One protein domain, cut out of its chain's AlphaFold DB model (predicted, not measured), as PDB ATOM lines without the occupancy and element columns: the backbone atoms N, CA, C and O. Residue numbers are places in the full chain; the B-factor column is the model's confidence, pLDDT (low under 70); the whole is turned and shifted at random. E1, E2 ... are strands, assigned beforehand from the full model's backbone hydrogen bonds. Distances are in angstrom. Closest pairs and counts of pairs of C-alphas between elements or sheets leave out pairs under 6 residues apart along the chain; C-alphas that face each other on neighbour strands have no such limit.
ATOM      1  N   THR A  10      35.580  91.278 153.449       67.81
ATOM      2  CA  THR A  10      35.505  90.820 154.850       67.81
ATOM      3  C   THR A  10      35.492  91.971 155.856       67.81
ATOM      4  O   THR A  10      35.088  91.800 157.004       67.81
ATOM      5  N   SER A  11      35.916  93.160 155.422       72.31
ATOM      6  CA  SER A  11      35.913  94.386 156.223       72.31
ATOM      7  C   SER A  11      34.616  95.190 156.068       72.31
ATOM      8  O   SER A  11      34.467  96.235 156.704       72.31
ATOM      9  N   LEU A  12      33.683  94.736 155.222       74.19
ATOM     10  CA  LEU A  12      32.442  95.433 154.893       74.19
ATOM     11  C   LEU A  12      31.229  94.686 155.445       74.19
ATOM     12  O   LEU A  12      31.172  93.458 155.445       74.19
ATOM     13  N   ARG A  13      30.221  95.442 155.885       78.56
ATOM     14  CA  ARG A  13      28.943  94.893 156.359       78.56
ATOM     15  C   ARG A  13      27.830  95.262 155.380       78.56
ATOM     16  O   ARG A  13      27.855  96.388 154.877       78.56
ATOM     17  N   PRO A  14      26.849  94.373 155.143       81.38
ATOM     18  CA  PRO A  14      25.721  94.679 154.259       81.38
ATOM     19  C   PRO A  14      24.814  95.756 154.853       81.38
ATOM     20  O   PRO A  14      24.290  96.608 154.139       81.38
ATOM     21  N   CYS A  15      24.651  95.727 156.175       82.38
ATOM     22  CA  CYS A  15      23.756  96.594 156.915       82.38
ATOM     23  C   CYS A  15      24.506  97.261 158.067       82.38
ATOM     24  O   CYS A  15      25.448  96.703 158.638       82.38
ATOM     25  N   ARG A  16      24.048  98.450 158.461       77.06
ATOM     26  CA  ARG A  16      24.366  98.980 159.790       77.06
ATOM     27  C   ARG A  16      23.578  98.196 160.832       77.06
ATOM     28  O   ARG A  16      22.442  97.809 160.569       77.06
ATOM     29  N   ARG A  17      24.159  98.023 162.021       78.25
ATOM     30  CA  ARG A  17      23.448  97.424 163.152       78.25
ATOM     31  C   ARG A  17      22.199  98.245 163.455       78.25
ATOM     32  O   ARG A  17      22.259  99.477 163.524       78.25
ATOM     33  N   ALA A  18      21.086  97.561 163.644       73.06
ATOM     34  CA  ALA A  18      19.805  98.188 163.899       73.06
ATOM     35  C   ALA A  18      19.879  99.074 165.173       73.06
ATOM     36  O   ALA A  18      20.424  98.663 166.197       73.06
ATOM     37  N   GLY A  19      19.414 100.330 165.092       70.75
ATOM     38  CA  GLY A  19      19.473 101.292 166.205       70.75
ATOM     39  C   GLY A  19      20.805 102.032 166.381       70.75
ATOM     40  O   GLY A  19      20.932 102.832 167.305       70.75
ATOM     41  N   SER A  20      21.787 101.796 165.507       77.88
ATOM     42  CA  SER A  20      23.014 102.604 165.451       77.88
ATOM     43  C   SER A  20      22.793 103.952 164.754       77.88
ATOM     44  O   SER A  20      21.806 104.148 164.035       77.88
ATOM     45  N   ASP A  21      23.733 104.883 164.935       72.12
ATOM     46  CA  ASP A  21      23.719 106.172 164.242       72.12
ATOM     47  C   ASP A  21      23.637 105.976 162.720       72.12
ATOM     48  O   ASP A  21      24.460 105.308 162.086       72.12
ATOM     49  N   GLY A  22      22.598 106.559 162.119       64.94
ATOM     50  CA  GLY A  22      22.308 106.400 160.698       64.94
ATOM     51  C   GLY A  22      21.584 105.100 160.314       64.94
ATOM     52  O   GLY A  22      21.504 104.815 159.121       64.94
ATOM     53  N   ALA A  23      21.050 104.348 161.284       69.12
ATOM     54  CA  ALA A  23      19.965 103.371 161.128       69.12
ATOM     55  C   ALA A  23      18.864 103.554 162.215       69.12
ATOM     56  O   ALA A  23      18.518 102.596 162.912       69.12
ATOM     57  N   PRO A  24      18.306 104.776 162.397       66.38
ATOM     58  CA  PRO A  24      17.395 105.076 163.509       66.38
ATOM     59  C   PRO A  24      15.967 104.543 163.306       66.38
ATOM     60  O   PRO A  24      15.224 104.363 164.269       66.38
ATOM     61  N   ASN A  25      15.564 104.276 162.061       65.25
ATOM     62  CA  ASN A  25      14.169 104.021 161.689       65.25
ATOM     63  C   ASN A  25      13.754 102.545 161.839       65.25
ATOM     64  O   ASN A  25      13.086 101.998 160.969       65.25
ATOM     65  N   MET A  26      14.109 101.890 162.949       66.00
ATOM     66  CA  MET A  26      13.773 100.470 163.178       66.00
ATOM     67  C   MET A  26      12.267 100.178 163.286       66.00
ATOM     68  O   MET A  26      11.841  99.031 163.136       66.00
ATOM     69  N   LEU A  27      11.471 101.204 163.598       68.19
ATOM     70  CA  LEU A  27      10.036 101.084 163.874       68.19
ATOM     71  C   LEU A  27       9.155 101.412 162.660       68.19
ATOM     72  O   LEU A  27       7.976 101.071 162.661       68.19
ATOM     73  N   LYS A  37       3.442  92.936 145.323       95.56
ATOM     74  CA  LYS A  37       4.461  93.878 144.865       95.56
ATOM     75  C   LYS A  37       4.855  94.819 145.996       95.56
ATOM     76  O   LYS A  37       3.983  95.389 146.651       95.56
ATOM     77  N   LEU A  38       6.154  95.012 146.167       94.19
ATOM     78  CA  LEU A  38       6.739  96.049 147.000       94.19
ATOM     79  C   LEU A  38       7.373  97.097 146.085       94.19
ATOM     80  O   LEU A  38       8.310  96.787 145.353       94.19
ATOM     81  N   HIS A  39       6.861  98.325 146.129       92.38
ATOM     82  CA  HIS A  39       7.471  99.447 145.425       92.38
ATOM     83  C   HIS A  39       8.678  99.954 146.218       92.38
ATOM     84  O   HIS A  39       8.551 100.273 147.402       92.38
ATOM     85  N   ILE A  40       9.840 100.026 145.575       89.06
ATOM     86  CA  ILE A  40      11.087 100.481 146.184       89.06
ATOM     87  C   ILE A  40      11.647 101.632 145.360       89.06
ATOM     88  O   ILE A  40      11.854 101.493 144.159       89.06
ATOM     89  N   SER A  41      11.956 102.736 146.036       87.56
ATOM     90  CA  SER A  41      12.630 103.913 145.488       87.56
ATOM     91  C   SER A  41      14.017 104.071 146.111       87.56
ATOM     92  O   SER A  41      14.171 103.902 147.324       87.56
ATOM     93  N   TRP A  42      15.014 104.463 145.329       81.88
ATOM     94  CA  TRP A  42      16.359 104.781 145.813       81.88
ATOM     95  C   TRP A  42      16.822 106.145 145.303       81.88
ATOM     96  O   TRP A  42      16.320 106.659 144.310       81.88
ATOM     97  N   MET A  43      17.792 106.753 145.993       72.19
ATOM     98  CA  MET A  43      18.364 108.047 145.605       72.19
ATOM     99  C   MET A  43      19.848 107.949 145.246       72.19
ATOM    100  O   MET A  43      20.628 107.217 145.855       72.19
ATOM    101  N   GLY A  44      20.228 108.723 144.229       60.47
ATOM    102  CA  GLY A  44      21.483 108.622 143.486       60.47
ATOM    103  C   GLY A  44      22.733 109.211 144.105       60.47
ATOM    104  O   GLY A  44      23.512 109.834 143.391       60.47
ATOM    105  N   SER A  52      30.165 103.740 138.050       62.84
ATOM    106  CA  SER A  52      29.110 102.736 138.119       62.84
ATOM    107  C   SER A  52      28.507 102.361 136.776       62.84
ATOM    108  O   SER A  52      27.511 101.632 136.735       62.84
ATOM    109  N   ASP A  53      29.098 102.831 135.678       68.88
ATOM    110  CA  ASP A  53      28.668 102.445 134.341       68.88
ATOM    111  C   ASP A  53      28.833 100.926 134.179       68.88
ATOM    112  O   ASP A  53      29.873 100.347 134.495       68.88
ATOM    113  N   GLY A  54      27.767 100.258 133.731       70.00
ATOM    114  CA  GLY A  54      27.720  98.797 133.624       70.00
ATOM    115  C   GLY A  54      27.417  98.052 134.931       70.00
ATOM    116  O   GLY A  54      27.411  96.823 134.926       70.00
ATOM    117  N   THR A  55      27.139  98.758 136.033       77.75
ATOM    118  CA  THR A  55      26.614  98.148 137.268       77.75
ATOM    119  C   THR A  55      25.086  98.154 137.285       77.75
ATOM    120  O   THR A  55      24.446  98.947 136.591       77.75
ATOM    121  N   CYS A  56      24.501  97.262 138.083       82.50
ATOM    122  CA  CYS A  56      23.061  97.196 138.303       82.50
ATOM    123  C   CYS A  56      22.734  97.290 139.791       82.50
ATOM    124  O   CYS A  56      23.576  97.000 140.645       82.50
ATOM    125  N   ILE A  57      21.483  97.615 140.086       86.44
ATOM    126  CA  ILE A  57      20.900  97.483 141.415       86.44
ATOM    127  C   ILE A  57      20.451  96.041 141.630       86.44
ATOM    128  O   ILE A  57      19.808  95.444 140.770       86.44
ATOM    129  N   VAL A  58      20.804  95.499 142.788       89.81
ATOM    130  CA  VAL A  58      20.463  94.151 143.231       89.81
ATOM    131  C   VAL A  58      19.656  94.266 144.513       89.81
ATOM    132  O   VAL A  58      20.045  94.993 145.432       89.81
ATOM    133  N   PHE A  59      18.566  93.512 144.584       92.62
ATOM    134  CA  PHE A  59      17.761  93.353 145.782       92.62
ATOM    135  C   PHE A  59      17.778  91.907 146.249       92.62
ATOM    136  O   PHE A  59      17.524  90.980 145.481       92.62
ATOM    137  N   LYS A  60      18.035  91.721 147.542       94.44
ATOM    138  CA  LYS A  60      17.948  90.423 148.212       94.44
ATOM    139  C   LYS A  60      17.166  90.549 149.507       94.44
ATOM    140  O   LYS A  60      16.971  91.646 150.021       94.44
ATOM    141  N   MET A  61      16.751  89.420 150.054       95.56
ATOM    142  CA  MET A  61      15.977  89.350 151.282       95.56
ATOM    143  C   MET A  61      16.502  88.243 152.197       95.56
ATOM    144  O   MET A  61      16.970  87.200 151.736       95.56
ATOM    145  N   ALA A  62      16.392  88.478 153.501       95.81
ATOM    146  CA  ALA A  62      16.692  87.533 154.571       95.81
ATOM    147  C   ALA A  62      15.642  87.656 155.687       95.81
ATOM    148  O   ALA A  62      14.994  88.705 155.794       95.81
ATOM    149  N   PRO A  63      15.466  86.639 156.553       95.50
ATOM    150  CA  PRO A  63      14.728  86.827 157.798       95.50
ATOM    151  C   PRO A  63      15.400  87.923 158.633       95.50
ATOM    152  O   PRO A  63      16.623  88.071 158.590       95.50
ATOM    153  N   TYR A  64      14.618  88.679 159.403       92.38
ATOM    154  CA  TYR A  64      15.170  89.765 160.209       92.38
ATOM    155  C   TYR A  64      16.225  89.278 161.209       92.38
ATOM    156  O   TYR A  64      16.033  88.299 161.938       92.38
ATOM    157  N   LYS A  65      17.312  90.042 161.291       90.38
ATOM    158  CA  LYS A  65      18.372  89.928 162.289       90.38
ATOM    159  C   LYS A  65      18.863  91.337 162.594       90.38
ATOM    160  O   LYS A  65      18.960  92.159 161.694       90.38
ATOM    161  N   GLU A  66      19.198  91.612 163.852       86.31
ATOM    162  CA  GLU A  66      19.679  92.942 164.271       86.31
ATOM    163  C   GLU A  66      20.964  93.360 163.532       86.31
ATOM    164  O   GLU A  66      21.252  94.548 163.367       86.31
ATOM    165  N   ASP A  67      21.750  92.369 163.108       84.75
ATOM    166  CA  ASP A  67      23.067  92.555 162.513       84.75
ATOM    167  C   ASP A  67      23.400  91.411 161.526       84.75
ATOM    168  O   ASP A  67      24.115  90.467 161.888       84.75
ATOM    169  N   PRO A  68      22.803  91.402 160.317       87.94
ATOM    170  CA  PRO A  68      22.980  90.324 159.348       87.94
ATOM    171  C   PRO A  68      24.331  90.400 158.624       87.94
ATOM    172  O   PRO A  68      24.891  91.478 158.402       87.94
ATOM    173  N   SER A  69      24.834  89.236 158.222       87.81
ATOM    174  CA  SER A  69      26.000  89.083 157.347       87.81
ATOM    175  C   SER A  69      25.569  88.951 155.882       87.81
ATOM    176  O   SER A  69      24.388  88.753 155.591       87.81
ATOM    177  N   TRP A  70      26.508  89.055 154.938       85.94
ATOM    178  CA  TRP A  70      26.208  88.945 153.503       85.94
ATOM    179  C   TRP A  70      25.560  87.603 153.134       85.94
ATOM    180  O   TRP A  70      24.678  87.553 152.280       85.94
ATOM    181  N   GLU A  71      25.955  86.530 153.816       89.12
ATOM    182  CA  GLU A  71      25.492  85.160 153.590       89.12
ATOM    183  C   GLU A  71      24.060  84.919 154.084       89.12
ATOM    184  O   GLU A  71      23.424  83.960 153.651       89.12
ATOM    185  N   ASP A  72      23.530  85.788 154.954       92.06
ATOM    186  CA  ASP A  72      22.150  85.681 155.441       92.06
ATOM    187  C   ASP A  72      21.140  85.974 154.298       92.06
ATOM    188  O   ASP A  72      20.019  85.454 154.291       92.06
ATOM    189  N   PHE A  73      21.542  86.762 153.288       92.69
ATOM    190  CA  PHE A  73      20.712  87.196 152.155       92.69
ATOM    191  C   PHE A  73      20.640  86.158 151.034       92.69
ATOM    192  O   PHE A  73      21.249  86.296 149.969       92.69
ATOM    193  N   THR A  74      19.854  85.115 151.282       90.81
ATOM    194  CA  THR A  74      19.725  83.952 150.393       90.81
ATOM    195  C   THR A  74      18.583  84.046 149.380       90.81
ATOM    196  O   THR A  74      18.610  83.313 148.391       90.81
ATOM    197  N   TRP A  75      17.603  84.939 149.571       93.69
ATOM    198  CA  TRP A  75      16.502  85.112 148.616       93.69
ATOM    199  C   TRP A  75      16.776  86.267 147.652       93.69
ATOM    200  O   TRP A  75      16.731  87.421 148.083       93.69
ATOM    201  N   PRO A  76      17.038  86.001 146.359       92.56
ATOM    202  CA  PRO A  76      17.091  87.058 145.360       92.56
ATOM    203  C   PRO A  76      15.681  87.611 145.133       92.56
ATOM    204  O   PRO A  76      14.720  86.851 145.005       92.56
ATOM    205  N   LEU A  77      15.561  88.938 145.111       94.19
ATOM    206  CA  LEU A  77      14.347  89.631 144.683       94.19
ATOM    207  C   LEU A  77      14.533  90.197 143.278       94.19
ATOM    208  O   LEU A  77      13.654  90.028 142.444       94.19
ATOM    209  N   GLU A  78      15.687  90.817 143.018       93.31
ATOM    210  CA  GLU A  78      16.091  91.300 141.698       93.31
ATOM    211  C   GLU A  78      17.613  91.240 141.558       93.31
ATOM    212  O   GLU A  78      18.335  91.723 142.429       93.31
ATOM    213  N   ASP A  79      18.107  90.690 140.452       88.88
ATOM    214  CA  ASP A  79      19.546  90.448 140.264       88.88
ATOM    215  C   ASP A  79      20.254  91.528 139.433       88.88
ATOM    216  O   ASP A  79      21.478  91.654 139.489       88.88
ATOM    217  N   CYS A  80      19.511  92.308 138.643       87.88
ATOM    218  CA  CYS A  80      20.060  93.444 137.902       87.88
ATOM    219  C   CYS A  80      18.942  94.375 137.418       87.88
ATOM    220  O   CYS A  80      18.366  94.186 136.346       87.88
ATOM    221  N   LEU A  81      18.683  95.430 138.187       87.94
ATOM    222  CA  LEU A  81      17.867  96.558 137.761       87.94
ATOM    223  C   LEU A  81      18.745  97.714 137.277       87.94
ATOM    224  O   LEU A  81      19.807  97.976 137.856       87.94
ATOM    225  N   PRO A  82      18.322  98.449 136.238       83.06
ATOM    226  CA  PRO A  82      18.992  99.687 135.884       83.06
ATOM    227  C   PRO A  82      18.859 100.676 137.046       83.06
ATOM    228  O   PRO A  82      17.802 100.808 137.653       83.06
ATOM    229  N   PHE A  83      19.931 101.406 137.343       79.62
ATOM    230  CA  PHE A  83      19.895 102.410 138.405       79.62
ATOM    231  C   PHE A  83      18.884 103.538 138.130       79.62
ATOM    232  O   PHE A  83      18.291 104.073 139.068       79.62
ATOM    233  N   TYR A  84      18.723 103.919 136.860       78.25
ATOM    234  CA  TYR A  84      17.881 105.034 136.438       78.25
ATOM    235  C   TYR A  84      17.102 104.704 135.162       78.25
ATOM    236  O   TYR A  84      17.658 104.203 134.180       78.25
ATOM    237  N   HIS A  85      15.826 105.077 135.152       72.88
ATOM    238  CA  HIS A  85      14.899 104.948 134.040       72.88
ATOM    239  C   HIS A  85      14.679 106.313 133.374       72.88
ATOM    240  O   HIS A  85      14.086 107.220 133.949       72.88
ATOM    241  N   LYS A  86      15.110 106.455 132.114       67.31
ATOM    242  CA  LYS A  86      15.007 107.719 131.352       67.31
ATOM    243  C   LYS A  86      13.579 108.133 130.975       67.31
ATOM    244  O   LYS A  86      13.370 109.286 130.622       67.31
ATOM    245  N   ASN A  87      12.616 107.211 131.036       68.25
ATOM    246  CA  ASN A  87      11.279 107.382 130.453       68.25
ATOM    247  C   ASN A  87      10.135 107.251 131.476       68.25
ATOM    248  O   ASN A  87       9.044 106.823 131.109       68.25
ATOM    249  N   VAL A  88      10.363 107.580 132.749       67.31
ATOM    250  CA  VAL A  88       9.310 107.556 133.781       67.31
ATOM    251  C   VAL A  88       9.100 108.946 134.379       67.31
ATOM    252  O   VAL A  88      10.035 109.736 134.483       67.31
ATOM    253  N   SER A  89       7.849 109.265 134.713       64.38
ATOM    254  CA  SER A  89       7.409 110.631 135.032       64.38
ATOM    255  C   SER A  89       7.498 111.007 136.511       64.38
ATOM    256  O   SER A  89       7.528 112.196 136.816       64.38
ATOM    257  N   THR A  90       7.506 110.033 137.425       66.06
ATOM    258  CA  THR A  90       7.338 110.285 138.868       66.06
ATOM    259  C   THR A  90       8.517 109.831 139.716       66.06
ATOM    260  O   THR A  90       8.912 110.567 140.613       66.06
ATOM    261  N   ASP A  91       9.097 108.664 139.432       70.62
ATOM    262  CA  ASP A  91      10.250 108.157 140.176       70.62
ATOM    263  C   ASP A  91      11.212 107.409 139.244       70.62
ATOM    264  O   ASP A  91      10.987 106.242 138.910       70.62
ATOM    265  N   PRO A  92      12.274 108.081 138.777       76.50
ATOM    266  CA  PRO A  92      13.182 107.497 137.815       76.50
ATOM    267  C   PRO A  92      14.192 106.523 138.405       76.50
ATOM    268  O   PRO A  92      14.909 105.884 137.641       76.50
ATOM    269  N   SER A  93      14.234 106.360 139.721       84.44
ATOM    270  CA  SER A  93      15.111 105.417 140.410       84.44
ATOM    271  C   SER A  93      14.277 104.555 141.349       84.44
ATOM    272  O   SER A  93      14.438 104.591 142.568       84.44
ATOM    273  N   SER A  94      13.364 103.792 140.752       87.50
ATOM    274  CA  SER A  94      12.449 102.902 141.458       87.50
ATOM    275  C   SER A  94      12.157 101.622 140.685       87.50
ATOM    276  O   SER A  94      12.380 101.542 139.475       87.50
ATOM    277  N   ALA A  95      11.636 100.622 141.391       89.06
ATOM    278  CA  ALA A  95      11.106  99.395 140.817       89.06
ATOM    279  C   ALA A  95      10.053  98.761 141.734       89.06
ATOM    280  O   ALA A  95      10.058  98.970 142.947       89.06
ATOM    281  N   ASP A  96       9.189  97.935 141.148       92.25
ATOM    282  CA  ASP A  96       8.346  97.008 141.899       92.25
ATOM    283  C   ASP A  96       9.045  95.650 141.961       92.25
ATOM    284  O   ASP A  96       9.293  95.048 140.917       92.25
ATOM    285  N   VAL A  97       9.302  95.142 143.164       93.56
ATOM    286  CA  VAL A  97       9.823  93.782 143.372       93.56
ATOM    287  C   VAL A  97       8.726  92.871 143.913       93.56
ATOM    288  O   VAL A  97       7.845  93.315 144.653       93.56
ATOM    289  N   ILE A  98       8.749  91.589 143.550       95.88
ATOM    290  CA  ILE A  98       7.749  90.619 144.015       95.88
ATOM    291  C   ILE A  98       8.260  89.932 145.278       95.88
ATOM    292  O   ILE A  98       9.305  89.284 145.264       95.88
ATOM    293  N   ILE A  99       7.489  90.012 146.363       96.19
ATOM    294  CA  ILE A  99       7.771  89.238 147.571       96.19
ATOM    295  C   ILE A  99       7.338  87.786 147.340       96.19
ATOM    296  O   ILE A  99       6.184  87.560 146.970       96.19
ATOM    297  N   PRO A 100       8.203  86.778 147.561       95.06
ATOM    298  CA  PRO A 100       7.853  85.391 147.273       95.06
ATOM    299  C   PRO A 100       6.602  84.928 148.034       95.06
ATOM    300  O   PRO A 100       6.434  85.191 149.221       95.06
ATOM    301  N   ALA A 101       5.709  84.204 147.356       95.81
ATOM    302  CA  ALA A 101       4.442  83.761 147.944       95.81
ATOM    303  C   ALA A 101       4.604  82.659 149.014       95.81
ATOM    304  O   ALA A 101       3.725  82.455 149.848       95.81
ATOM    305  N   ASN A 102       5.722  81.932 148.980       94.50
ATOM    306  CA  ASN A 102       5.980  80.737 149.786       94.50
ATOM    307  C   ASN A 102       6.755  80.998 151.089       94.50
ATOM    308  O   ASN A 102       7.094  80.040 151.785       94.50
ATOM    309  N   ILE A 103       7.049  82.254 151.429       94.75
ATOM    310  CA  ILE A 103       7.696  82.587 152.706       94.75
ATOM    311  C   ILE A 103       6.688  82.571 153.859       94.75
ATOM    312  O   ILE A 103       5.470  82.568 153.656       94.75
ATOM    313  N   GLN A 104       7.202  82.524 155.084       95.88
ATOM    314  CA  GLN A 104       6.372  82.634 156.279       95.88
ATOM    315  C   GLN A 104       6.057  84.108 156.568       95.88
ATOM    316  O   GLN A 104       6.864  84.975 156.235       95.88
ATOM    317  N   PRO A 105       4.908  84.416 157.186       96.75
ATOM    318  CA  PRO A 105       4.665  85.749 157.725       96.75
ATOM    319  C   PRO A 105       5.709  86.108 158.791       96.75
ATOM    320  O   PRO A 105       6.132  85.246 159.566       96.75
ATOM    321  N   GLY A 106       6.123  87.372 158.853       95.44
ATOM    322  CA  GLY A 106       7.135  87.820 159.808       95.44
ATOM    323  C   GLY A 106       7.902  89.062 159.372       95.44
ATOM    324  O   GLY A 106       7.554  89.724 158.399       95.44
ATOM    325  N   VAL A 107       8.959  89.386 160.118       94.50
ATOM    326  CA  VAL A 107       9.840  90.518 159.809       94.50
ATOM    327  C   VAL A 107      10.993  90.032 158.941       94.50
ATOM    328  O   VAL A 107      11.656  89.046 159.273       94.50
ATOM    329  N   TYR A 108      11.244  90.750 157.854       94.88
ATOM    330  CA  TYR A 108      12.320  90.470 156.912       94.88
ATOM    331  C   TYR A 108      13.173  91.714 156.706       94.88
ATOM    332  O   TYR A 108      12.677  92.835 156.811       94.88
ATOM    333  N   THR A 109      14.441  91.504 156.375       94.00
ATOM    334  CA  THR A 109      15.361  92.569 155.984       94.00
ATOM    335  C   THR A 109      15.608  92.471 154.484       94.00
ATOM    336  O   THR A 109      15.960  91.410 153.963       94.00
ATOM    337  N   ILE A 110      15.416  93.587 153.790       93.56
ATOM    338  CA  ILE A 110      15.724  93.779 152.376       93.56
ATOM    339  C   ILE A 110      17.106  94.408 152.278       93.56
ATOM    340  O   ILE A 110      17.353  95.444 152.890       93.56
ATOM    341  N   LEU A 111      17.987  93.794 151.497       91.94
ATOM    342  CA  LEU A 111      19.284  94.330 151.101       91.94
ATOM    343  C   LEU A 111      19.153  94.979 149.726       91.94
ATOM    344  O   LEU A 111      18.751  94.321 148.770       91.94
ATOM    345  N   TYR A 112      19.556  96.240 149.633       88.50
ATOM    346  CA  TYR A 112      19.830  96.960 148.394       88.50
ATOM    347  C   TYR A 112      21.341  97.035 148.214       88.50
ATOM    348  O   TYR A 112      22.035  97.488 149.124       88.50
ATOM    349  N   MET A 113      21.859  96.639 147.054       85.12
ATOM    350  CA  MET A 113      23.286  96.759 146.756       85.12
ATOM    351  C   MET A 113      23.558  97.002 145.275       85.12
ATOM    352  O   MET A 113      22.708  96.779 144.418       85.12
ATOM    353  N   TRP A 114      24.777  97.434 144.971       82.38
ATOM    354  CA  TRP A 114      25.253  97.585 143.598       82.38
ATOM    355  C   TRP A 114      26.004  96.308 143.210       82.38
ATOM    356  O   TRP A 114      26.834  95.828 143.981       82.38
ATOM    357  N   SER A 115      25.706  95.745 142.034       76.94
ATOM    358  CA  SER A 115      26.120  94.387 141.642       76.94
ATOM    359  C   SER A 115      27.634  94.171 141.647       76.94
ATOM    360  O   SER A 115      28.079  93.058 141.921       76.94
ATOM    361  N   LYS A 116      28.424  95.220 141.377       65.25
ATOM    362  CA  LYS A 116      29.881  95.248 141.556       65.25
ATOM    363  C   LYS A 116      30.428  96.656 141.329       65.25
ATOM    364  O   LYS A 116      30.625  97.061 140.189       65.25
ATOM    365  N   PHE A 117      30.742  97.395 142.385       57.41
ATOM    366  CA  PHE A 117      31.716  98.485 142.267       57.41
ATOM    367  C   PHE A 117      33.112  97.866 142.408       57.41
ATOM    368  O   PHE A 117      33.259  96.850 143.077       57.41
ATOM    369  N   GLN A 118      34.143  98.448 141.803       54.72
ATOM    370  CA  GLN A 118      35.531  97.952 141.795       54.72
ATOM    371  C   GLN A 118      36.160  97.811 143.210       54.72
ATOM    372  O   GLN A 118      37.028  98.589 143.589       54.72
ATOM    373  N   GLY A 119      35.724  96.835 144.012       53.72
ATOM    374  CA  GLY A 119      36.119  96.668 145.416       53.72
ATOM    375  C   GLY A 119      35.391  97.584 146.411       53.72
ATOM    376  O   GLY A 119      35.777  97.620 147.575       53.72
ATOM    377  N   VAL A 120      34.346  98.309 145.993       55.78
ATOM    378  CA  VAL A 120      33.497  99.108 146.898       55.78
ATOM    379  C   VAL A 120      32.102  98.492 146.921       55.78
ATOM    380  O   VAL A 120      31.510  98.238 145.880       55.78
ATOM    381  N   TYR A 121      31.558  98.228 148.100       61.31
ATOM    382  CA  TYR A 121      30.209  97.688 148.226       61.31
ATOM    383  C   TYR A 121      29.348  98.772 148.857       61.31
ATOM    384  O   TYR A 121      29.467  99.064 150.045       61.31
ATOM    385  N   TYR A 122      28.510  99.409 148.041       72.31
ATOM    386  CA  TYR A 122      27.446 100.265 148.549       72.31
ATOM    387  C   TYR A 122      26.220  99.401 148.761       72.31
ATOM    388  O   TYR A 122      25.579  98.974 147.800       72.31
ATOM    389  N   ALA A 123      25.935  99.138 150.029       79.00
ATOM    390  CA  ALA A 123      24.743  98.441 150.453       79.00
ATOM    391  C   ALA A 123      23.980  99.252 151.494       79.00
ATOM    392  O   ALA A 123      24.555 100.003 152.287       79.00
ATOM    393  N   THR A 124      22.663  99.107 151.469       82.94
ATOM    394  CA  THR A 124      21.792  99.562 152.545       82.94
ATOM    395  C   THR A 124      20.709  98.531 152.785       82.94
ATOM    396  O   THR A 124      20.415  97.714 151.913       82.94
ATOM    397  N   CYS A 125      20.123  98.577 153.974       87.62
ATOM    398  CA  CYS A 125      19.108  97.624 154.379       87.62
ATOM    399  C   CYS A 125      17.859  98.333 154.875       87.62
ATOM    400  O   CYS A 125      17.917  99.449 155.395       87.62
ATOM    401  N   SER A 126      16.716  97.688 154.692       89.06
ATOM    402  CA  SER A 126      15.418  98.168 155.155       89.06
ATOM    403  C   SER A 126      14.581  96.996 155.631       89.06
ATOM    404  O   SER A 126      14.578  95.943 154.998       89.06
ATOM    405  N   ASP A 127      13.865  97.179 156.734       91.31
ATOM    406  CA  ASP A 127      13.027  96.126 157.295       91.31
ATOM    407  C   ASP A 127      11.581  96.249 156.807       91.31
ATOM    408  O   ASP A 127      11.020  97.344 156.705       91.31
ATOM    409  N   ILE A 128      10.963  95.099 156.553       93.38
ATOM    410  CA  ILE A 128       9.566  94.966 156.139       93.38
ATOM    411  C   ILE A 128       8.832  93.973 157.039       93.38
ATOM    412  O   ILE A 128       9.441  93.103 157.667       93.38
ATOM    413  N   ILE A 129       7.509  94.088 157.080       95.31
ATOM    414  CA  ILE A 129       6.612  93.105 157.685       95.31
ATOM    415  C   ILE A 129       5.858  92.410 156.554       95.31
ATOM    416  O   ILE A 129       5.190  93.056 155.748       95.31
ATOM    417  N   VAL A 130       5.980  91.090 156.506       96.50
ATOM    418  CA  VAL A 130       5.317  90.231 155.533       96.50
ATOM    419  C   VAL A 130       4.102  89.562 156.177       96.50
ATOM    420  O   VAL A 130       4.242  88.918 157.221       96.50
ATOM    421  N   HIS A 131       2.944  89.666 155.516       95.25
ATOM    422  CA  HIS A 131       1.670  89.020 155.882       95.25
ATOM    423  C   HIS A 131       1.348  87.810 154.990       95.25
ATOM    424  O   HIS A 131       1.517  87.904 153.752       95.25
TER     425      HIS A 131
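What this domain is: This is residues 10 to 27, 37 to 44 and 52 to 131 of the 131 residues of an uncharacterized protein of Perkinsus olseni (UniProt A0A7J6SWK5). With little regular structure, the domain is a twisted four-stranded sheet with a small two-stranded sheet, E1 and E4, over part of one face. The 106 printed residues hold no named helix and six strands, E1 to E6, with 41 residues in them: all strand. Both sheets, E3 - E2 - E5 - E6 and E1 - E4, are antiparallel; the whole is compact, radius of gyration of the C-alphas 14.0 A, spanning 36 by 34 by 25 A.

How they stand to each other: E5, residues 106 to 114, is antiparallel to E2, residues 57 to 63, with N 60 and O 111 3.0 A apart. E6, residues 123 to 130, forms a hairpin with E5, N 110 to O 126 2.8 A. E3, residues 75 to 81, forms one with E2, N 59 to O 78 2.8 A. E1, residues 37 to 41, is antiparallel to E4, residues 94 to 98, N 38 to O 97 2.8 A. The closest C-alphas of E3 and E4, Leu 77 and Val 97, are 6.3 A apart.

Where its parts are: E5 spans 26.2 A from C-alpha 106 at (7.135, 87.820, 159.808); E6, 21.7 A, ends at C-alpha 130 (5.317, 90.231, 155.533).

The domain as a whole: Cuts leave 21.1 A between C-alphas 27 and 37 and 11.0 A between 44 and 52. Links E2 to E3 and E3 to E4 are long. pLDDT is under 70 in 21 residues, among them 116 to 121.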